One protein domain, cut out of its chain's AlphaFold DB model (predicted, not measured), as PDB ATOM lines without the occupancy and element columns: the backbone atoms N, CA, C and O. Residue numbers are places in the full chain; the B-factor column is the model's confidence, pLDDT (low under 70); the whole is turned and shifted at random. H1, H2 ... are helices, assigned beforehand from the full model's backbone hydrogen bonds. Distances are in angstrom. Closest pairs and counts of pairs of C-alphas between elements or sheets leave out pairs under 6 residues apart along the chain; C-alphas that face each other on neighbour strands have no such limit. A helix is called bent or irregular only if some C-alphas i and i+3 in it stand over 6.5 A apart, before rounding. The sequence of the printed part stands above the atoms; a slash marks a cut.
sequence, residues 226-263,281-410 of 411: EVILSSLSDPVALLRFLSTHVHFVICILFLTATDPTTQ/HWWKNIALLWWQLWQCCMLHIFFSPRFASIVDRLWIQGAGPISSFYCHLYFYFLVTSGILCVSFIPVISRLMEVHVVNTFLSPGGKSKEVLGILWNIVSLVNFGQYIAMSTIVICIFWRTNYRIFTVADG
ATOM      1  N   GLU A 226     190.950 181.352 183.008       66.44
ATOM      2  CA  GLU A 226     191.945 181.628 184.052       66.44
ATOM      3  C   GLU A 226     191.310 181.770 185.436       66.44
ATOM      4  O   GLU A 226     191.871 181.271 186.408       66.44
ATOM      5  N   VAL A 227     190.126 182.390 185.536       64.00
ATOM      6  CA  VAL A 227     189.363 182.457 186.797       64.00
ATOM      7  C   VAL A 227     188.997 181.054 187.274       64.00
ATOM      8  O   VAL A 227     189.158 180.738 188.454       64.00
ATOM      9  N   ILE A 228     188.525 180.202 186.361       62.69
ATOM     10  CA  ILE A 228     188.166 178.816 186.665       62.69
ATOM     11  C   ILE A 228     189.413 178.032 187.087       62.69
ATOM     12  O   ILE A 228     189.393 177.407 188.141       62.69
ATOM     13  N   LEU A 229     190.512 178.108 186.331       67.94
ATOM     14  CA  LEU A 229     191.753 177.391 186.638       67.94
ATOM     15  C   LEU A 229     192.352 177.840 187.982       67.94
ATOM     16  O   LEU A 229     192.765 177.010 188.785       67.94
ATOM     17  N   SER A 230     192.336 179.150 188.254       62.91
ATOM     18  CA  SER A 230     192.729 179.741 189.537       62.91
ATOM     19  C   SER A 230     191.851 179.235 190.680       62.91
ATOM     20  O   SER A 230     192.367 178.811 191.714       62.91
ATOM     21  N   SER A 231     190.533 179.205 190.485       59.62
ATOM     22  CA  SER A 231     189.594 178.705 191.493       59.62
ATOM     23  C   SER A 231     189.778 177.209 191.749       59.62
ATOM     24  O   SER A 231     189.678 176.773 192.888       59.62
ATOM     25  N   LEU A 232     190.092 176.424 190.715       63.09
ATOM     26  CA  LEU A 232     190.403 174.998 190.836       63.09
ATOM     27  C   LEU A 232     191.769 174.746 191.492       63.09
ATOM     28  O   LEU A 232     191.971 173.687 192.081       63.09
ATOM     29  N   SER A 233     192.694 175.710 191.415       67.00
ATOM     30  CA  SER A 233     194.002 175.629 192.072       67.00
ATOM     31  C   SER A 233     193.962 175.940 193.575       67.00
ATOM     32  O   SER A 233     194.888 175.553 194.284       67.00
ATOM     33  N   ASP A 234     192.905 176.597 194.076       60.84
ATOM     34  CA  ASP A 234     192.683 176.792 195.516       60.84
ATOM     35  C   ASP A 234     192.113 175.486 196.115       60.84
ATOM     36  O   ASP A 234     190.949 175.148 195.871       60.84
ATOM     37  N   PRO A 235     192.885 174.734 196.924       57.47
ATOM     38  CA  PRO A 235     192.438 173.455 197.476       57.47
ATOM     39  C   PRO A 235     191.224 173.613 198.399       57.47
ATOM     40  O   PRO A 235     190.400 172.704 198.502       57.47
ATOM     41  N   VAL A 236     191.063 174.778 199.037       61.78
ATOM     42  CA  VAL A 236     189.891 175.074 199.867       61.78
ATOM     43  C   VAL A 236     188.663 175.286 198.986       61.78
ATOM     44  O   VAL A 236     187.567 174.852 199.343       61.78
ATOM     45  N   ALA A 237     188.824 175.927 197.828       61.06
ATOM     46  CA  ALA A 237     187.746 176.071 196.858       61.06
ATOM     47  C   ALA A 237     187.353 174.715 196.248       61.06
ATOM     48  O   ALA A 237     186.159 174.436 196.143       61.06
ATOM     49  N   LEU A 238     188.322 173.841 195.950       67.94
ATOM     50  CA  LEU A 238     188.064 172.473 195.489       67.94
ATOM     51  C   LEU A 238     187.314 171.643 196.543       67.94
ATOM     52  O   LEU A 238     186.324 170.990 196.221       67.94
ATOM     53  N   LEU A 239     187.735 171.699 197.813       67.62
ATOM     54  CA  LEU A 239     187.061 171.005 198.916       67.62
ATOM     55  C   LEU A 239     185.625 171.512 199.102       67.62
ATOM     56  O   LEU A 239     184.708 170.722 199.327       67.62
ATOM     57  N   ARG A 240     185.411 172.829 198.977       64.00
ATOM     58  CA  ARG A 240     184.068 173.425 199.010       64.00
ATOM     59  C   ARG A 240     183.223 172.936 197.846       64.00
ATOM     60  O   ARG A 240     182.115 172.487 198.095       64.00
ATOM     61  N   PHE A 241     183.752 172.951 196.625       70.38
ATOM     62  CA  PHE A 241     183.062 172.427 195.448       70.38
ATOM     63  C   PHE A 241     182.691 170.948 195.618       70.38
ATOM     64  O   PHE A 241     181.545 170.576 195.379       70.38
ATOM     65  N   LEU A 242     183.620 170.117 196.104       71.69
ATOM     66  CA  LEU A 242     183.366 168.703 196.384       71.69
ATOM     67  C   LEU A 242     182.289 168.533 197.463       71.69
ATOM     68  O   LEU A 242     181.394 167.713 197.308       71.69
ATOM     69  N   SER A 243     182.337 169.332 198.531       72.31
ATOM     70  CA  SER A 243     181.324 169.325 199.591       72.31
ATOM     71  C   SER A 243     179.944 169.740 199.074       72.31
ATOM     72  O   SER A 243     178.961 169.076 199.400       72.31
ATOM     73  N   THR A 244     179.866 170.771 198.226       68.19
ATOM     74  CA  THR A 244     178.630 171.184 197.543       68.19
ATOM     75  C   THR A 244     178.114 170.064 196.649       68.19
ATOM     76  O   THR A 244     176.929 169.750 196.672       68.19
ATOM     77  N   HIS A 245     179.000 169.403 195.904       72.00
ATOM     78  CA  HIS A 245     178.629 168.301 195.027       72.00
ATOM     79  C   HIS A 245     178.122 167.079 195.807       72.00
ATOM     80  O   HIS A 245     177.092 166.516 195.454       72.00
ATOM     81  N   VAL A 246     178.787 166.695 196.903       70.69
ATOM     82  CA  VAL A 246     178.343 165.592 197.772       70.69
ATOM     83  C   VAL A 246     176.989 165.909 198.404       70.69
ATOM     84  O   VAL A 246     176.098 165.064 198.357       70.69
ATOM     85  N   HIS A 247     176.790 167.121 198.933       69.75
ATOM     86  CA  HIS A 247     175.483 167.540 199.448       69.75
ATOM     87  C   HIS A 247     174.410 167.499 198.364       69.75
ATOM     88  O   HIS A 247     173.332 166.966 198.599       69.75
ATOM     89  N   PHE A 248     174.716 167.990 197.163       72.81
ATOM     90  CA  PHE A 248     173.808 167.931 196.026       72.81
ATOM     91  C   PHE A 248     173.416 166.489 195.678       72.81
ATOM     92  O   PHE A 248     172.231 166.197 195.547       72.81
ATOM     93  N   VAL A 249     174.377 165.562 195.614       71.81
ATOM     94  CA  VAL A 249     174.109 164.135 195.374       71.81
ATOM     95  C   VAL A 249     173.257 163.530 196.493       71.81
ATOM     96  O   VAL A 249     172.304 162.814 196.202       71.81
ATOM     97  N   ILE A 250     173.532 163.846 197.762       69.06
ATOM     98  CA  ILE A 250     172.717 163.385 198.898       69.06
ATOM     99  C   ILE A 250     171.286 163.927 198.797       69.06
ATOM    100  O   ILE A 250     170.338 163.169 198.997       69.06
ATOM    101  N   CYS A 251     171.109 165.199 198.436       69.94
ATOM    102  CA  CYS A 251     169.794 165.795 198.201       69.94
ATOM    103  C   CYS A 251     169.055 165.089 197.059       69.94
ATOM    104  O   CYS A 251     167.876 164.788 197.209       69.94
ATOM    105  N   ILE A 252     169.731 164.761 195.950       69.75
ATOM    106  CA  ILE A 252     169.140 163.964 194.862       69.75
ATOM    107  C   ILE A 252     168.699 162.603 195.379       69.75
ATOM    108  O   ILE A 252     167.554 162.226 195.165       69.75
ATOM    109  N   LEU A 253     169.582 161.881 196.072       68.62
ATOM    110  CA  LEU A 253     169.281 160.555 196.602       68.62
ATOM    111  C   LEU A 253     168.076 160.604 197.546       68.62
ATOM    112  O   LEU A 253     167.161 159.794 197.415       68.62
ATOM    113  N   PHE A 254     168.024 161.600 198.430       66.75
ATOM    114  CA  PHE A 254     166.903 161.815 199.337       66.75
ATOM    115  C   PHE A 254     165.604 162.121 198.584       66.75
ATOM    116  O   PHE A 254     164.559 161.554 198.893       66.75
ATOM    117  N   LEU A 255     165.657 162.961 197.550       66.12
ATOM    118  CA  LEU A 255     164.499 163.261 196.712       66.12
ATOM    119  C   LEU A 255     164.024 162.037 195.924       66.12
ATOM    120  O   LEU A 255     162.831 161.758 195.900       66.12
ATOM    121  N   THR A 256     164.939 161.252 195.352       65.69
ATOM    122  CA  THR A 256     164.590 160.000 194.666       65.69
ATOM    123  C   THR A 256     164.021 158.953 195.623       65.69
ATOM    124  O   THR A 256     163.100 158.235 195.252       65.69
ATOM    125  N   ALA A 257     164.510 158.893 196.864       63.91
ATOM    126  CA  ALA A 257     164.019 157.970 197.886       63.91
ATOM    127  C   ALA A 257     162.664 158.395 198.478       63.91
ATOM    128  O   ALA A 257     161.913 157.553 198.964       63.91
ATOM    129  N   THR A 258     162.354 159.695 198.454       62.09
ATOM    130  CA  THR A 258     161.094 160.250 198.974       62.09
ATOM    131  C   THR A 258     160.019 160.409 197.912       62.09
ATOM    132  O   THR A 258     158.874 160.679 198.273       62.09
ATOM    133  N   ASP A 259     160.339 160.222 196.628       63.25
ATOM    134  CA  ASP A 259     159.345 160.208 195.564       63.25
ATOM    135  C   ASP A 259     158.564 158.877 195.585       63.25
ATOM    136  O   ASP A 259     159.095 157.837 195.182       63.25
ATOM    137  N   PRO A 260     157.290 158.867 196.022       55.88
ATOM    138  CA  PRO A 260     156.478 157.652 196.075       55.88
ATOM    139  C   PRO A 260     156.194 157.064 194.684       55.88
ATOM    140  O   PRO A 260     155.725 155.931 194.592       55.88
ATOM    141  N   THR A 261     156.480 157.790 193.595       53.00
ATOM    142  CA  THR A 261     156.375 157.240 192.234       53.00
ATOM    143  C   THR A 261     157.457 156.204 191.926       53.00
ATOM    144  O   THR A 261     157.226 155.332 191.090       53.00
ATOM    145  N   THR A 262     158.578 156.183 192.660       50.44
ATOM    146  CA  THR A 262     159.576 155.104 192.541       50.44
ATOM    147  C   THR A 262     159.050 153.756 193.046       50.44
ATOM    148  O   THR A 262     159.456 152.717 192.529       50.44
ATOM    149  N   GLN A 263     158.057 153.738 193.948       46.78
ATOM    150  CA  GLN A 263     157.319 152.513 194.295       46.78
ATOM    151  C   GLN A 263     156.284 152.109 193.227       46.78
ATOM    152  O   GLN A 263     155.871 150.951 193.171       46.78
ATOM    153  N   HIS A 281     155.645 165.566 184.445       66.31
ATOM    154  CA  HIS A 281     156.363 165.371 185.714       66.31
ATOM    155  C   HIS A 281     157.871 165.644 185.647       66.31
ATOM    156  O   HIS A 281     158.448 166.119 186.625       66.31
ATOM    157  N   TRP A 282     158.517 165.405 184.501       71.19
ATOM    158  CA  TRP A 282     159.973 165.568 184.365       71.19
ATOM    159  C   TRP A 282     160.456 166.997 184.667       71.19
ATOM    160  O   TRP A 282     161.480 167.168 185.329       71.19
ATOM    161  N   TRP A 283     159.709 168.028 184.256       74.88
ATOM    162  CA  TRP A 283     160.108 169.419 184.490       74.88
ATOM    163  C   TRP A 283     160.098 169.781 185.980       74.88
ATOM    164  O   TRP A 283     160.962 170.538 186.413       74.88
ATOM    165  N   LYS A 284     159.179 169.215 186.781       74.06
ATOM    166  CA  LYS A 284     159.145 169.424 188.239       74.06
ATOM    167  C   LYS A 284     160.391 168.838 188.892       74.06
ATOM    168  O   LYS A 284     160.985 169.487 189.746       74.06
ATOM    169  N   ASN A 285     160.827 167.666 188.435       74.75
ATOM    170  CA  ASN A 285     162.042 167.019 188.930       74.75
ATOM    171  C   ASN A 285     163.300 167.807 188.545       74.75
ATOM    172  O   ASN A 285     164.181 167.991 189.381       74.75
ATOM    173  N   ILE A 286     163.369 168.340 187.320       79.12
ATOM    174  CA  ILE A 286     164.468 169.223 186.901       79.12
ATOM    175  C   ILE A 286     164.454 170.535 187.689       79.12
ATOM    176  O   ILE A 286     165.503 170.974 188.154       79.12
ATOM    177  N   ALA A 287     163.288 171.155 187.877       78.56
ATOM    178  CA  ALA A 287     163.152 172.387 188.651       78.56
ATOM    179  C   ALA A 287     163.575 172.182 190.112       78.56
ATOM    180  O   ALA A 287     164.311 172.997 190.664       78.56
ATOM    181  N   LEU A 288     163.177 171.060 190.712       77.94
ATOM    182  CA  LEU A 288     163.558 170.658 192.060       77.94
ATOM    183  C   LEU A 288     165.069 170.406 192.168       77.94
ATOM    184  O   LEU A 288     165.708 170.928 193.078       77.94
ATOM    185  N   LEU A 289     165.653 169.671 191.217       79.06
ATOM    186  CA  LEU A 289     167.098 169.448 191.124       79.06
ATOM    187  C   LEU A 289     167.853 170.780 191.053       79.06
ATOM    188  O   LEU A 289     168.790 171.029 191.809       79.06
ATOM    189  N   TRP A 290     167.410 171.661 190.161       81.31
ATOM    190  CA  TRP A 290     168.008 172.971 189.963       81.31
ATOM    191  C   TRP A 290     167.893 173.842 191.216       81.31
ATOM    192  O   TRP A 290     168.870 174.462 191.633       81.31
ATOM    193  N   TRP A 291     166.726 173.848 191.865       83.19
ATOM    194  CA  TRP A 291     166.508 174.537 193.134       83.19
ATOM    195  C   TRP A 291     167.458 174.040 194.226       83.19
ATOM    196  O   TRP A 291     168.078 174.862 194.896       83.19
ATOM    197  N   GLN A 292     167.626 172.723 194.376       80.88
ATOM    198  CA  GLN A 292     168.536 172.135 195.366       80.88
ATOM    199  C   GLN A 292     169.995 172.524 195.112       80.88
ATOM    200  O   GLN A 292     170.705 172.889 196.050       80.88
ATOM    201  N   LEU A 293     170.435 172.515 193.849       81.12
ATOM    202  CA  LEU A 293     171.769 172.997 193.483       81.12
ATOM    203  C   LEU A 293     171.955 174.457 193.916       81.12
ATOM    204  O   LEU A 293     172.946 174.802 194.558       81.12
ATOM    205  N   TRP A 294     170.971 175.303 193.610       83.56
ATOM    206  CA  TRP A 294     170.982 176.716 193.979       83.56
ATOM    207  C   TRP A 294     170.994 176.943 195.489       83.56
ATOM    208  O   TRP A 294     171.753 177.782 195.968       83.56
ATOM    209  N   GLN A 295     170.187 176.200 196.246       82.62
ATOM    210  CA  GLN A 295     170.179 176.240 197.710       82.62
ATOM    211  C   GLN A 295     171.532 175.857 198.289       82.62
ATOM    212  O   GLN A 295     172.061 176.564 199.141       82.62
ATOM    213  N   CYS A 296     172.120 174.774 197.784       81.31
ATOM    214  CA  CYS A 296     173.427 174.316 198.222       81.31
ATOM    215  C   CYS A 296     174.485 175.404 197.983       81.31
ATOM    216  O   CYS A 296     175.186 175.801 198.915       81.31
ATOM    217  N   CYS A 297     174.530 175.980 196.777       81.12
ATOM    218  CA  CYS A 297     175.416 177.099 196.457       81.12
ATOM    219  C   CYS A 297     175.219 178.293 197.407       81.12
ATOM    220  O   CYS A 297     176.195 178.830 197.931       81.12
ATOM    221  N   MET A 298     173.970 178.689 197.672       82.31
ATOM    222  CA  MET A 298     173.654 179.808 198.565       82.31
ATOM    223  C   MET A 298     174.059 179.528 200.016       82.31
ATOM    224  O   MET A 298     174.667 180.390 200.645       82.31
ATOM    225  N   LEU A 299     173.808 178.325 200.540       81.00
ATOM    226  CA  LEU A 299     174.239 177.922 201.884       81.00
ATOM    227  C   LEU A 299     175.764 177.955 202.006       81.00
ATOM    228  O   LEU A 299     176.291 178.505 202.969       81.00
ATOM    229  N   HIS A 300     176.486 177.440 201.010       79.75
ATOM    230  CA  HIS A 300     177.946 177.507 200.996       79.75
ATOM    231  C   HIS A 300     178.475 178.942 200.950       79.75
ATOM    232  O   HIS A 300     179.506 179.226 201.561       79.75
ATOM    233  N   ILE A 301     177.782 179.847 200.257       81.44
ATOM    234  CA  ILE A 301     178.110 181.274 200.265       81.44
ATOM    235  C   ILE A 301     177.868 181.854 201.659       81.44
ATOM    236  O   ILE A 301     178.805 182.399 202.242       81.44
ATOM    237  N   PHE A 302     176.666 181.680 202.216       75.88
ATOM    238  CA  PHE A 302     176.274 182.244 203.509       75.88
ATOM    239  C   PHE A 302     177.127 181.734 204.675       75.88
ATOM    240  O   PHE A 302     177.504 182.521 205.537       75.88
ATOM    241  N   PHE A 303     177.492 180.450 204.682       75.00
ATOM    242  CA  PHE A 303     178.358 179.863 205.710       75.00
ATOM    243  C   PHE A 303     179.852 180.024 205.428       75.00
ATOM    244  O   PHE A 303     180.686 179.573 206.216       75.00
ATOM    245  N   SER A 304     180.239 180.651 204.314       77.88
ATOM    246  CA  SER A 304     181.656 180.886 204.068       77.88
ATOM    247  C   SER A 304     182.199 181.920 205.071       77.88
ATOM    248  O   SER A 304     181.624 183.002 205.211       77.88
ATOM    249  N   PRO A 305     183.369 181.677 205.699       70.75
ATOM    250  CA  PRO A 305     184.025 182.674 206.557       70.75
ATOM    251  C   PRO A 305     184.287 184.004 205.834       70.75
ATOM    252  O   PRO A 305     184.385 185.065 206.442       70.75
ATOM    253  N   ARG A 306     184.390 183.947 204.499       72.62
ATOM    254  CA  ARG A 306     184.560 185.118 203.635       72.62
ATOM    255  C   ARG A 306     183.295 185.973 203.601       72.62
ATOM    256  O   ARG A 306     183.403 187.188 203.720       72.62
ATOM    257  N   PHE A 307     182.120 185.357 203.473       75.25
ATOM    258  CA  PHE A 307     180.853 186.075 203.576       75.25
ATOM    259  C   PHE A 307     180.688 186.696 204.964       75.25
ATOM    260  O   PHE A 307     180.366 187.876 205.041       75.25
ATOM    261  N   ALA A 308     181.029 185.967 206.032       70.69
ATOM    262  CA  ALA A 308     181.036 186.519 207.388       70.69
ATOM    263  C   ALA A 308     181.937 187.764 207.501       70.69
ATOM    264  O   ALA A 308     181.479 188.800 207.958       70.69
ATOM    265  N   SER A 309     183.163 187.733 206.963       71.00
ATOM    266  CA  SER A 309     184.049 188.911 206.977       71.00
ATOM    267  C   SER A 309     183.522 190.091 206.148       71.00
ATOM    268  O   SER A 309     183.721 191.245 206.529       71.00
ATOM    269  N   ILE A 310     182.851 189.830 205.019       72.31
ATOM    270  CA  ILE A 310     182.174 190.872 204.230       72.31
ATOM    271  C   ILE A 310     181.075 191.520 205.065       72.31
ATOM    272  O   ILE A 310     181.012 192.746 205.142       72.31
ATOM    273  N   VAL A 311     180.240 190.696 205.698       69.19
ATOM    274  CA  VAL A 311     179.150 191.149 206.560       69.19
ATOM    275  C   VAL A 311     179.703 191.943 207.739       69.19
ATOM    276  O   VAL A 311     179.258 193.064 207.937       69.19
ATOM    277  N   ASP A 312     180.727 191.450 208.438       66.75
ATOM    278  CA  ASP A 312     181.354 192.136 209.575       66.75
ATOM    279  C   ASP A 312     181.935 193.500 209.179       66.75
ATOM    280  O   ASP A 312     181.757 194.495 209.880       66.75
ATOM    281  N   ARG A 313     182.603 193.592 208.022       68.62
ATOM    282  CA  ARG A 313     183.160 194.866 207.535       68.62
ATOM    283  C   ARG A 313     182.074 195.856 207.129       68.62
ATOM    284  O   ARG A 313     182.210 197.045 207.412       68.62
ATOM    285  N   LEU A 314     181.006 195.378 206.494       64.38
ATOM    286  CA  LEU A 314     179.838 196.198 206.167       64.38
ATOM    287  C   LEU A 314     179.059 196.612 207.424       64.38
ATOM    288  O   LEU A 314     178.465 197.686 207.445       64.38
ATOM    289  N   TRP A 315     179.098 195.791 208.473       63.81
ATOM    290  CA  TRP A 315     178.453 196.038 209.760       63.81
ATOM    291  C   TRP A 315     179.163 197.129 210.569       63.81
ATOM    292  O   TRP A 315     178.518 198.008 211.135       63.81
ATOM    293  N   ILE A 316     180.498 197.099 210.611       57.31
ATOM    294  CA  ILE A 316     181.307 198.001 211.446       57.31
ATOM    295  C   ILE A 316     181.358 199.436 210.881       57.31
ATOM    296  O   ILE A 316     181.529 200.385 211.641       57.31
ATOM    297  N   GLN A 317     181.159 199.638 209.573       57.59
ATOM    298  CA  GLN A 317     181.303 200.951 208.917       57.59
ATOM    299  C   GLN A 317     180.084 201.898 209.004       57.59
ATOM    300  O   GLN A 317     179.968 202.836 208.221       57.59
ATOM    301  N   GLY A 318     179.200 201.723 209.993       49.69
ATOM    302  CA  GLY A 318     178.254 202.774 210.404       49.69
ATOM    303  C   GLY A 318     177.016 202.976 209.518       49.69
ATOM    304  O   GLY A 318     176.253 203.912 209.746       49.69
ATOM    305  N   ALA A 319     176.755 202.099 208.550       50.53
ATOM    306  CA  ALA A 319     175.517 202.127 207.774       50.53
ATOM    307  C   ALA A 319     174.458 201.208 208.414       50.53
ATOM    308  O   ALA A 319     174.293 200.046 208.041       50.53
ATOM    309  N   GLY A 320     173.689 201.770 209.352       59.19
ATOM    310  CA  GLY A 320     172.564 201.124 210.044       59.19
ATOM    311  C   GLY A 320     171.460 200.426 209.209       59.19
ATOM    312  O   GLY A 320     170.743 199.628 209.806       59.19
ATOM    313  N   PRO A 321     171.287 200.617 207.877       63.41
ATOM    314  CA  PRO A 321     170.306 199.846 207.104       63.41
ATOM    315  C   PRO A 321     170.835 198.543 206.471       63.41
ATOM    316  O   PRO A 321     170.038 197.763 205.946       63.41
ATOM    317  N   ILE A 322     172.144 198.265 206.501       64.19
ATOM    318  CA  ILE A 322     172.702 197.110 205.772       64.19
ATOM    319  C   ILE A 322     172.380 195.777 206.471       64.19
ATOM    320  O   ILE A 322     172.049 194.796 205.807       64.19
ATOM    321  N   SER A 323     172.394 195.741 207.804       62.78
ATOM    322  CA  SER A 323     171.981 194.566 208.590       62.78
ATOM    323  C   SER A 323     170.538 194.160 208.299       62.78
ATOM    324  O   SER A 323     170.251 192.994 208.036       62.78
ATOM    325  N   SER A 324     169.647 195.154 208.268       70.44
ATOM    326  CA  SER A 324     168.244 194.989 207.913       70.44
ATOM    327  C   SER A 324     168.114 194.401 206.513       70.44
ATOM    328  O   SER A 324     167.423 193.400 206.350       70.44
ATOM    329  N   PHE A 325     168.834 194.930 205.517       75.94
ATOM    330  CA  PHE A 325     168.840 194.365 204.165       75.94
ATOM    331  C   PHE A 325     169.217 192.874 204.154       75.94
ATOM    332  O   PHE A 325     168.533 192.081 203.509       75.94
ATOM    333  N   TYR A 326     170.242 192.462 204.905       72.69
ATOM    334  CA  TYR A 326     170.641 191.052 204.982       72.69
ATOM    335  C   TYR A 326     169.628 190.172 205.711       72.69
ATOM    336  O   TYR A 326     169.343 189.072 205.237       72.69
ATOM    337  N   CYS A 327     169.048 190.638 206.817       76.50
ATOM    338  CA  CYS A 327     167.966 189.924 207.490       76.50
ATOM    339  C   CYS A 327     166.753 189.758 206.566       76.50
ATOM    340  O   CYS A 327     166.205 188.662 206.485       76.50
ATOM    341  N   HIS A 328     166.381 190.799 205.813       81.62
ATOM    342  CA  HIS A 328     165.313 190.733 204.815       81.62
ATOM    343  C   HIS A 328     165.658 189.767 203.683       81.62
ATOM    344  O   HIS A 328     164.805 188.989 203.270       81.62
ATOM    345  N   LEU A 329     166.904 189.770 203.208       81.94
ATOM    346  CA  LEU A 329     167.367 188.857 202.170       81.94
ATOM    347  C   LEU A 329     167.334 187.397 202.652       81.94
ATOM    348  O   LEU A 329     166.867 186.518 201.932       81.94
ATOM    349  N   TYR A 330     167.789 187.139 203.878       80.50
ATOM    350  CA  TYR A 330     167.761 185.808 204.481       80.50
ATOM    351  C   TYR A 330     166.327 185.333 204.719       80.50
ATOM    352  O   TYR A 330     165.973 184.221 204.336       80.50
ATOM    353  N   PHE A 331     165.481 186.198 205.282       83.94
ATOM    354  CA  PHE A 331     164.062 185.926 205.478       83.94
ATOM    355  C   PHE A 331     163.354 185.661 204.146       83.94
ATOM    356  O   PHE A 331     162.615 184.688 204.034       83.94
ATOM    357  N   TYR A 332     163.647 186.455 203.112       87.56
ATOM    358  CA  TYR A 332     163.156 186.238 201.754       87.56
ATOM    359  C   TYR A 332     163.535 184.846 201.251       87.56
ATOM    360  O   TYR A 332     162.656 184.103 200.815       87.56
ATOM    361  N   PHE A 333     164.810 184.452 201.343       84.25
ATOM    362  CA  PHE A 333     165.219 183.119 200.912       84.25
ATOM    363  C   PHE A 333     164.549 182.032 201.743       84.25
ATOM    364  O   PHE A 333     164.073 181.070 201.156       84.25
ATOM    365  N   LEU A 334     164.428 182.182 203.061       83.88
ATOM    366  CA  LEU A 334     163.778 181.197 203.924       83.88
ATOM    367  C   LEU A 334     162.299 181.005 203.556       83.88
ATOM    368  O   LEU A 334     161.873 179.874 203.323       83.88
ATOM    369  N   VAL A 335     161.539 182.095 203.422       86.44
ATOM    370  CA  VAL A 335     160.119 182.055 203.031       86.44
ATOM    371  C   VAL A 335     159.959 181.478 201.628       86.44
ATOM    372  O   VAL A 335     159.184 180.545 201.428       86.44
ATOM    373  N   THR A 336     160.735 181.973 200.662       85.75
ATOM    374  CA  THR A 336     160.675 181.513 199.269       85.75
ATOM    375  C   THR A 336     161.020 180.026 199.169       85.75
ATOM    376  O   THR A 336     160.336 179.281 198.471       85.75
ATOM    377  N   SER A 337     162.027 179.566 199.918       84.00
ATOM    378  CA  SER A 337     162.408 178.149 200.004       84.00
ATOM    379  C   SER A 337     161.321 177.309 200.648       84.00
ATOM    380  O   SER A 337     161.061 176.214 200.170       84.00
ATOM    381  N   GLY A 338     160.664 177.812 201.695       83.62
ATOM    382  CA  GLY A 338     159.518 177.154 202.316       83.62
ATOM    383  C   GLY A 338     158.373 176.961 201.324       83.62
ATOM    384  O   GLY A 338     157.869 175.849 201.182       83.62
ATOM    385  N   ILE A 339     158.026 178.002 200.561       84.25
ATOM    386  CA  ILE A 339     156.998 177.921 199.514       84.25
ATOM    387  C   ILE A 339     157.405 176.903 198.441       84.25
ATOM    388  O   ILE A 339     156.597 176.047 198.085       84.25
ATOM    389  N   LEU A 340     158.653 176.930 197.956       85.00
ATOM    390  CA  LEU A 340     159.146 175.954 196.973       85.00
ATOM    391  C   LEU A 340     159.159 174.526 197.527       85.00
ATOM    392  O   LEU A 340     158.778 173.598 196.821       85.00
ATOM    393  N   CYS A 341     159.520 174.350 198.795       84.69
ATOM    394  CA  CYS A 341     159.501 173.070 199.493       84.69
ATOM    395  C   CYS A 341     158.086 172.484 199.505       84.69
ATOM    396  O   CYS A 341     157.878 171.351 199.077       84.69
ATOM    397  N   VAL A 342     157.094 173.290 199.892       84.25
ATOM    398  CA  VAL A 342     155.683 172.885 199.873       84.25
ATOM    399  C   VAL A 342     155.192 172.593 198.455       84.25
ATOM    400  O   VAL A 342     154.409 171.670 198.253       84.25
ATOM    401  N   SER A 343     155.657 173.361 197.473       83.25
ATOM    402  CA  SER A 343     155.171 173.293 196.092       83.25
ATOM    403  C   SER A 343     155.749 172.127 195.288       83.25
ATOM    404  O   SER A 343     155.053 171.536 194.464       83.25
ATOM    405  N   PHE A 344     157.031 171.813 195.494       79.38
ATOM    406  CA  PHE A 344     157.769 170.853 194.674       79.38
ATOM    407  C   PHE A 344     158.023 169.516 195.370       79.38
ATOM    408  O   PHE A 344     158.216 168.527 194.666       79.38
ATOM    409  N   ILE A 345     158.000 169.435 196.711       79.44
ATOM    410  CA  ILE A 345     158.141 168.151 197.412       79.44
ATOM    411  C   ILE A 345     156.776 167.451 197.449       79.44
ATOM    412  O   ILE A 345     155.874 167.922 198.149       79.44
ATOM    413  N   PRO A 346     156.603 166.302 196.762       76.31
ATOM    414  CA  PRO A 346     155.291 165.674 196.603       76.31
ATOM    415  C   PRO A 346     154.617 165.331 197.934       76.31
ATOM    416  O   PRO A 346     153.408 165.489 198.074       76.31
ATOM    417  N   VAL A 347     155.398 164.880 198.920       75.62
ATOM    418  CA  VAL A 347     154.894 164.517 200.252       75.62
ATOM    419  C   VAL A 347     154.312 165.736 200.971       75.62
ATOM    420  O   VAL A 347     153.196 165.672 201.480       75.62
ATOM    421  N   ILE A 348     155.031 166.861 200.971       79.75
ATOM    422  CA  ILE A 348     154.599 168.089 201.649       79.75
ATOM    423  C   ILE A 348     153.416 168.713 200.909       79.75
ATOM    424  O   ILE A 348     152.445 169.109 201.549       79.75
ATOM    425  N   SER A 349     153.454 168.728 199.574       82.00
ATOM    426  CA  SER A 349     152.338 169.205 198.753       82.00
ATOM    427  C   SER A 349     151.051 168.436 199.061       82.00
ATOM    428  O   SER A 349     150.009 169.059 199.240       82.00
ATOM    429  N   ARG A 350     151.113 167.100 199.178       79.94
ATOM    430  CA  ARG A 350     149.949 166.274 199.546       79.94
ATOM    431  C   ARG A 350     149.471 166.546 200.966       79.94
ATOM    432  O   ARG A 350     148.272 166.646 201.184       79.94
ATOM    433  N   LEU A 351     150.384 166.672 201.930       83.12
ATOM    434  CA  LEU A 351     150.015 167.007 203.310       83.12
ATOM    435  C   LEU A 351     149.305 168.363 203.382       83.12
ATOM    436  O   LEU A 351     148.296 168.493 204.069       83.12
ATOM    437  N   MET A 352     149.784 169.352 202.631       83.25
ATOM    438  CA  MET A 352     149.161 170.672 202.547       83.25
ATOM    439  C   MET A 352     147.806 170.640 201.845       83.25
ATOM    440  O   MET A 352     146.865 171.291 202.295       83.25
ATOM    441  N   GLU A 353     147.658 169.839 200.793       82.12
ATOM    442  CA  GLU A 353     146.361 169.602 200.163       82.12
ATOM    443  C   GLU A 353     145.371 168.956 201.150       82.12
ATOM    444  O   GLU A 353     144.233 169.404 201.302       82.12
ATOM    445  N   VAL A 354     145.818 167.949 201.902       82.69
ATOM    446  CA  VAL A 354     144.975 167.249 202.876       82.69
ATOM    447  C   VAL A 354     144.580 168.146 204.047       82.69
ATOM    448  O   VAL A 354     143.416 168.147 204.431       82.69
ATOM    449  N   HIS A 355     145.511 168.908 204.615       85.62
ATOM    450  CA  HIS A 355     145.252 169.653 205.848       85.62
ATOM    451  C   HIS A 355     144.770 171.084 205.633       85.62
ATOM    452  O   HIS A 355     144.072 171.609 206.496       85.62
ATOM    453  N   VAL A 356     145.111 171.726 204.518       83.88
ATOM    454  CA  VAL A 356     144.705 173.113 204.247       83.88
ATOM    455  C   VAL A 356     143.587 173.138 203.220       83.88
ATOM    456  O   VAL A 356     142.506 173.643 203.507       83.88
ATOM    457  N   VAL A 357     143.787 172.533 202.050       81.12
ATOM    458  CA  VAL A 357     142.786 172.609 200.973       81.12
ATOM    459  C   VAL A 357     141.490 171.906 201.383       81.12
ATOM    460  O   VAL A 357     140.424 172.507 201.273       81.12
ATOM    461  N   ASN A 358     141.557 170.684 201.922       80.88
ATOM    462  CA  ASN A 358     140.342 169.957 202.321       80.88
ATOM    463  C   ASN A 358     139.672 170.505 203.591       80.88
ATOM    464  O   ASN A 358     138.481 170.274 203.776       80.88
ATOM    465  N   THR A 359     140.402 171.217 204.453       83.38
ATOM    466  CA  THR A 359     139.834 171.798 205.680       83.38
ATOM    467  C   THR A 359     139.111 173.114 205.397       83.38
ATOM    468  O   THR A 359     138.079 173.387 206.001       83.38
ATOM    469  N   PHE A 360     139.627 173.933 204.471       80.06
ATOM    470  CA  PHE A 360     139.073 175.263 204.189       80.06
ATOM    471  C   PHE A 360     138.081 175.299 203.022       80.06
ATOM    472  O   PHE A 360     137.276 176.226 202.946       80.06
ATOM    473  N   LEU A 361     138.106 174.320 202.111       78.50
ATOM    474  CA  LEU A 361     137.214 174.302 200.953       78.50
ATOM    475  C   LEU A 361     136.192 173.173 201.059       78.50
ATOM    476  O   LEU A 361     136.531 171.994 201.131       78.50
ATOM    477  N   SER A 362     134.918 173.567 201.023       72.19
ATOM    478  CA  SER A 362     133.775 172.654 200.975       72.19
ATOM    479  C   SER A 362     133.909 171.668 199.793       72.19
ATOM    480  O   SER A 362     134.481 172.051 198.768       72.19
ATOM    481  N   PRO A 363     133.379 170.428 199.871       67.31
ATOM    482  CA  PRO A 363     133.700 169.311 198.964       67.31
ATOM    483  C   PRO A 363     133.320 169.467 197.477       67.31
ATOM    484  O   PRO A 363     133.383 168.493 196.729       67.31
ATOM    485  N   GLY A 364     132.916 170.649 197.011       75.88
ATOM    486  CA  GLY A 364     132.564 170.889 195.614       75.88
ATOM    487  C   GLY A 364     133.778 170.767 194.685       75.88
ATOM    488  O   GLY A 364     134.672 171.604 194.716       75.88
ATOM    489  N   GLY A 365     133.797 169.750 193.816       75.25
ATOM    490  CA  GLY A 365     134.966 169.389 192.995       75.25
ATOM    491  C   GLY A 365     135.546 170.499 192.104       75.25
ATOM    492  O   GLY A 365     136.752 170.517 191.873       75.25
ATOM    493  N   LYS A 366     134.738 171.477 191.667       84.12
ATOM    494  CA  LYS A 366     135.202 172.563 190.778       84.12
ATOM    495  C   LYS A 366     136.161 173.553 191.452       84.12
ATOM    496  O   LYS A 366     137.029 174.102 190.780       84.12
ATOM    497  N   SER A 367     136.034 173.798 192.760       81.56
ATOM    498  CA  SER A 367     136.926 174.738 193.465       81.56
ATOM    499  C   SER A 367     138.340 174.173 193.622       81.56
ATOM    500  O   SER A 367     139.310 174.926 193.552       81.56
ATOM    501  N   LYS A 368     138.467 172.846 193.763       80.19
ATOM    502  CA  LYS A 368     139.761 172.159 193.886       80.19
ATOM    503  C   LYS A 368     140.589 172.252 192.608       80.19
ATOM    504  O   LYS A 368     141.780 172.532 192.686       80.19
ATOM    505  N   GLU A 369     139.966 172.077 191.442       82.62
ATOM    506  CA  GLU A 369     140.658 172.184 190.149       82.62
ATOM    507  C   GLU A 369     141.206 173.596 189.915       82.62
ATOM    508  O   GLU A 369     142.384 173.764 189.592       82.62
ATOM    509  N   VAL A 370     140.379 174.621 190.152       85.38
ATOM    510  CA  VAL A 370     140.790 176.026 190.001       85.38
ATOM    511  C   VAL A 370     141.917 176.374 190.975       85.38
ATOM    512  O   VAL A 370     142.901 176.999 190.577       85.38
ATOM    513  N   LEU A 371     141.823 175.930 192.234       83.06
ATOM    514  CA  LEU A 371     142.870 176.172 193.226       83.06
ATOM    515  C   LEU A 371     144.174 175.444 192.876       83.06
ATOM    516  O   LEU A 371     145.248 176.014 193.040       83.06
ATOM    517  N   GLY A 372     144.097 174.216 192.358       82.31
ATOM    518  CA  GLY A 372     145.267 173.461 191.912       82.31
ATOM    519  C   GLY A 372     146.005 174.152 190.763       82.31
ATOM    520  O   GLY A 372     147.235 174.238 190.774       82.31
ATOM    521  N   ILE A 373     145.273 174.708 189.791       84.56
ATOM    522  CA  ILE A 373     145.864 175.510 188.708       84.56
ATOM    523  C   ILE A 373     146.525 176.768 189.281       84.56
ATOM    524  O   ILE A 373     147.691 177.032 188.981       84.56
ATOM    525  N   LEU A 374     145.820 177.508 190.144       85.44
ATOM    526  CA  LEU A 374     146.345 178.723 190.768       85.44
ATOM    527  C   LEU A 374     147.617 178.434 191.576       85.44
ATOM    528  O   LEU A 374     148.606 179.153 191.450       85.44
ATOM    529  N   TRP A 375     147.623 177.347 192.349       83.88
ATOM    530  CA  TRP A 375     148.776 176.908 193.129       83.88
ATOM    531  C   TRP A 375     149.990 176.605 192.244       83.88
ATOM    532  O   TRP A 375     151.096 177.056 192.542       83.88
ATOM    533  N   ASN A 376     149.797 175.904 191.121       82.44
ATOM    534  CA  ASN A 376     150.877 175.635 190.167       82.44
ATOM    535  C   ASN A 376     151.441 176.933 189.556       82.44
ATOM    536  O   ASN A 376     152.658 177.052 189.411       82.44
ATOM    537  N   ILE A 377     150.589 177.917 189.240       85.50
ATOM    538  CA  ILE A 377     151.026 179.226 188.728       85.50
ATOM    539  C   ILE A 377     151.840 179.974 189.790       85.50
ATOM    540  O   ILE A 377     152.947 180.425 189.499       85.50
ATOM    541  N   VAL A 378     151.338 180.064 191.027       84.69
ATOM    542  CA  VAL A 378     152.048 180.707 192.149       84.69
ATOM    543  C   VAL A 378     153.405 180.044 192.380       84.69
ATOM    544  O   VAL A 378     154.415 180.733 192.513       84.69
ATOM    545  N   SER A 379     153.452 178.713 192.352       81.56
ATOM    546  CA  SER A 379     154.688 177.934 192.498       81.56
ATOM    547  C   SER A 379     155.709 178.262 191.406       81.56
ATOM    548  O   SER A 379     156.894 178.431 191.695       81.56
ATOM    549  N   LEU A 380     155.255 178.378 190.153       84.44
ATOM    550  CA  LEU A 380     156.111 178.680 189.005       84.44
ATOM    551  C   LEU A 380     156.654 180.114 189.059       84.44
ATOM    552  O   LEU A 380     157.847 180.325 188.840       84.44
ATOM    553  N   VAL A 381     155.804 181.090 189.392       86.81
ATOM    554  CA  VAL A 381     156.214 182.492 189.569       86.81
ATOM    555  C   VAL A 381     157.227 182.608 190.708       86.81
ATOM    556  O   VAL A 381     158.284 183.211 190.528       86.81
ATOM    557  N   ASN A 382     156.957 181.958 191.843       84.88
ATOM    558  CA  ASN A 382     157.862 181.933 192.990       84.88
ATOM    559  C   ASN A 382     159.212 181.279 192.643       84.88
ATOM    560  O   ASN A 382     160.263 181.763 193.058       84.88
ATOM    561  N   PHE A 383     159.211 180.217 191.832       84.19
ATOM    562  CA  PHE A 383     160.434 179.575 191.345       84.19
ATOM    563  C   PHE A 383     161.245 180.487 190.417       84.19
ATOM    564  O   PHE A 383     162.455 180.630 190.600       84.19
ATOM    565  N   GLY A 384     160.589 181.159 189.468       86.31
ATOM    566  CA  GLY A 384     161.238 182.137 188.593       86.31
ATOM    567  C   GLY A 384     161.850 183.302 189.376       86.31
ATOM    568  O   GLY A 384     163.010 183.657 189.159       86.31
ATOM    569  N   GLN A 385     161.107 183.849 190.343       87.81
ATOM    570  CA  GLN A 385     161.582 184.923 191.214       87.81
ATOM    571  C   GLN A 385     162.753 184.468 192.095       87.81
ATOM    572  O   GLN A 385     163.736 185.197 192.244       87.81
ATOM    573  N   TYR A 386     162.683 183.250 192.644       86.81
ATOM    574  CA  TYR A 386     163.777 182.653 193.401       86.81
ATOM    575  C   TYR A 386     165.052 182.582 192.557       86.81
ATOM    576  O   TYR A 386     166.076 183.089 193.003       86.81
ATOM    577  N   ILE A 387     164.978 182.030 191.337       86.06
ATOM    578  CA  ILE A 387     166.129 181.915 190.427       86.06
ATOM    579  C   ILE A 387     166.728 183.287 190.123       86.06
ATOM    580  O   ILE A 387     167.947 183.452 190.182       86.06
ATOM    581  N   ALA A 388     165.894 184.275 189.795       85.69
ATOM    582  CA  ALA A 388     166.371 185.614 189.475       85.69
ATOM    583  C   ALA A 388     167.112 186.239 190.670       85.69
ATOM    584  O   ALA A 388     168.255 186.680 190.534       85.69
ATOM    585  N   MET A 389     166.500 186.210 191.858       84.94
ATOM    586  CA  MET A 389     167.073 186.806 193.068       84.94
ATOM    587  C   MET A 389     168.318 186.068 193.552       84.94
ATOM    588  O   MET A 389     169.314 186.706 193.896       84.94
ATOM    589  N   SER A 390     168.306 184.734 193.547       84.94
ATOM    590  CA  SER A 390     169.480 183.948 193.910       84.94
ATOM    591  C   SER A 390     170.628 184.227 192.941       84.94
ATOM    592  O   SER A 390     171.756 184.433 193.383       84.94
ATOM    593  N   THR A 391     170.348 184.337 191.636       85.19
ATOM    594  CA  THR A 391     171.360 184.668 190.620       85.19
ATOM    595  C   THR A 391     171.989 186.021 190.850       85.19
ATOM    596  O   THR A 391     173.215 186.124 190.859       85.19
ATOM    597  N   ILE A 392     171.179 187.039 191.130       83.25
ATOM    598  CA  ILE A 392     171.681 188.370 191.475       83.25
ATOM    599  C   ILE A 392     172.611 188.291 192.692       83.25
ATOM    600  O   ILE A 392     173.716 188.830 192.645       83.25
ATOM    601  N   VAL A 393     172.221 187.575 193.752       82.31
ATOM    602  CA  VAL A 393     173.042 187.441 194.967       82.31
ATOM    603  C   VAL A 393     174.345 186.695 194.700       82.31
ATOM    604  O   VAL A 393     175.396 187.158 195.143       82.31
ATOM    605  N   ILE A 394     174.320 185.598 193.938       82.38
ATOM    606  CA  ILE A 394     175.544 184.883 193.556       82.38
ATOM    607  C   ILE A 394     176.451 185.779 192.719       82.38
ATOM    608  O   ILE A 394     177.641 185.859 193.010       82.38
ATOM    609  N   CYS A 395     175.919 186.505 191.733       78.38
ATOM    610  CA  CYS A 395     176.702 187.434 190.918       78.38
ATOM    611  C   CYS A 395     177.321 188.560 191.759       78.38
ATOM    612  O   CYS A 395     178.503 188.868 191.593       78.38
ATOM    613  N   ILE A 396     176.560 189.153 192.689       76.31
ATOM    614  CA  ILE A 396     177.067 190.170 193.621       76.31
ATOM    615  C   ILE A 396     178.162 189.574 194.501       76.31
ATOM    616  O   ILE A 396     179.225 190.182 194.639       76.31
ATOM    617  N   PHE A 397     177.946 188.386 195.069       76.94
ATOM    618  CA  PHE A 397     178.941 187.721 195.899       76.94
ATOM    619  C   PHE A 397     180.213 187.433 195.106       76.94
ATOM    620  O   PHE A 397     181.297 187.784 195.562       76.94
ATOM    621  N   TRP A 398     180.103 186.880 193.896       75.12
ATOM    622  CA  TRP A 398     181.258 186.598 193.045       75.12
ATOM    623  C   TRP A 398     182.043 187.866 192.715       75.12
ATOM    624  O   TRP A 398     183.264 187.894 192.876       75.12
ATOM    625  N   ARG A 399     181.343 188.941 192.333       71.50
ATOM    626  CA  ARG A 399     181.956 190.237 192.019       71.50
ATOM    627  C   ARG A 399     182.635 190.861 193.240       71.50
ATOM    628  O   ARG A 399     183.728 191.409 193.123       71.50
ATOM    629  N   THR A 400     182.011 190.763 194.410       67.12
ATOM    630  CA  THR A 400     182.545 191.316 195.664       67.12
ATOM    631  C   THR A 400     183.741 190.505 196.158       67.12
ATOM    632  O   THR A 400     184.752 191.080 196.548       67.12
ATOM    633  N   ASN A 401     183.672 189.176 196.069       65.19
ATOM    634  CA  ASN A 401     184.752 188.259 196.426       65.19
ATOM    635  C   ASN A 401     185.983 188.501 195.540       65.19
ATOM    636  O   ASN A 401     187.091 188.647 196.047       65.19
ATOM    637  N   TYR A 402     185.776 188.687 194.233       57.06
ATOM    638  CA  TYR A 402     186.841 189.061 193.306       57.06
ATOM    639  C   TYR A 402     187.486 190.409 193.664       57.06
ATOM    640  O   TYR A 402     188.710 190.539 193.669       57.06
ATOM    641  N   ARG A 403     186.680 191.413 194.036       55.31
ATOM    642  CA  ARG A 403     187.185 192.730 194.455       55.31
ATOM    643  C   ARG A 403     187.965 192.669 195.772       55.31
ATOM    644  O   ARG A 403     188.940 193.389 195.933       55.31
ATOM    645  N   ILE A 404     187.562 191.815 196.710       57.91
ATOM    646  CA  ILE A 404     188.262 191.671 197.993       57.91
ATOM    647  C   ILE A 404     189.582 190.936 197.810       57.91
ATOM    648  O   ILE A 404     190.575 191.400 198.351       57.91
ATOM    649  N   PHE A 405     189.626 189.862 197.018       51.69
ATOM    650  CA  PHE A 405     190.887 189.188 196.692       51.69
ATOM    651  C   PHE A 405     191.876 190.133 196.021       51.69
ATOM    652  O   PHE A 405     193.016 190.247 196.446       51.69
ATOM    653  N   THR A 406     191.414 190.885 195.027       48.69
ATOM    654  CA  THR A 406     192.281 191.801 194.273       48.69
ATOM    655  C   THR A 406     192.786 192.982 195.101       48.69
ATOM    656  O   THR A 406     193.860 193.494 194.813       48.69
ATOM    657  N   VAL A 407     192.055 193.402 196.138       45.62
ATOM    658  CA  VAL A 407     192.485 194.475 197.055       45.62
ATOM    659  C   VAL A 407     193.284 193.942 198.250       45.62
ATOM    660  O   VAL A 407     194.150 194.649 198.757       45.62
ATOM    661  N   ALA A 408     193.004 192.725 198.724       43.59
ATOM    662  CA  ALA A 408     193.698 192.113 199.856       43.59
ATOM    663  C   ALA A 408     195.040 191.481 199.465       43.59
ATOM    664  O   ALA A 408     195.947 191.520 200.279       43.59
ATOM    665  N   ASP A 409     195.183 190.946 198.248       37.94
ATOM    666  CA  ASP A 409     196.451 190.370 197.763       37.94
ATOM    667  C   ASP A 409     197.471 191.425 197.311       37.94
ATOM    668  O   ASP A 409     198.527 191.082 196.782       37.94
ATOM    669  N   GLY A 410     197.196 192.713 197.505       35.56
ATOM    670  CA  GLY A 410     198.285 193.682 197.400       35.56
ATOM    671  C   GLY A 410     198.020 195.033 198.001       35.56
ATOM    672  O   GLY A 410     198.463 196.056 197.484       35.56
TER     673      GLY A 410
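AT A GLANCE: This is residues 226 to 263 and 281 to 410 of the 411 residues of the protein "Hypothetical protein" of Ditylum brightwellii (UniProt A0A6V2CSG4). One long helix, H8, makes the spine of a flat, loose array, with H4 and H6 crossing it slantwise and H2 packed on H4, clear of H8. H5, H6 and H7 follow one another as a zigzag with a corner at each joint, and residues 405 to 410, of which 405 to 408 belong to H8, stick out. The printed part has 168 residues with eight named helices, H1 to H8 in order, and no named strand: all helix. It is loose, with a radius of gyration of the C-alphas of 19.9 A and spans of 69 by 40 by 21 A.

IN THESE COORDINATES: Find C-alpha 365 at (134.966, 169.389, 192.995); from there H8, residues 365 to 408, runs 63.3 A to C-alpha 408 at (193.698, 192.113, 199.856). Look next for H4, residues 281 to 302, 31.6 A long, and H6, residues 322 to 344, 32.2 A. H2, residues 235 to 258, runs 34.0 A from C-alpha 235 at (192.438, 173.455, 197.476). The shorter ones are H1, residues 226 to 233, H3, 260 to 263, H5, 305 to 316, and H7, 346 to 360. H7 is neither bent nor irregular, but only just: C-alphas 354 and 357 are 6.1 A apart.

HOW THE PARTS SIT: Start at H8: with H4 and H6 it forms an up-and-down bundle, each helix running against the one before. Residues 375 to 386 of H8 touch residues 333 to 343 of H6, opposite ways at a steep tilt of 40 degrees; the closest C-alphas, Ser 343 and Ser 379, are 5.9 A apart. Residues 387 to 397 of H8 touch residues 291 to 301 of H4, the same way at a shallow tilt of 34 degrees, only just short of steep; the closest C-alphas, Met 298 and Ile 394, are 7.4 A apart. H4 and H2 touch, closest at the C-alphas of Phe 248 and Leu 293, 6.0 A. H6 touches H7 only at the corner, about perpendicular at 89 degrees, closest at the C-alphas of Val 342 and Ser 349, 5.1 A. H5 and H6 only just touch, only at the corner, with 3 pairs of C-alphas within 8 A; so do H1 and H2. H3 touches no helix. Every O i to N i+4 pair is within hydrogen-bond range in H1, H2, H4, H5 and H6, against 9 of 11 in H7 and 39 of 40 in H8; H3 is too short for such a pair.

THE WHOLE: The two C-alphas farthest apart, those of Gly 364 and Gly 410, are 69.6 A apart. Residues 264 to 280 are not printed; C-alphas 263 and 281 stand 15.5 A apart across the cut. The links that are printed whole are tight. Mean pLDDT of the printed part is 73.5; 57 residues are under 70, among them 226 to 240, 250 to 263, 311 to 323 and 400 to 410.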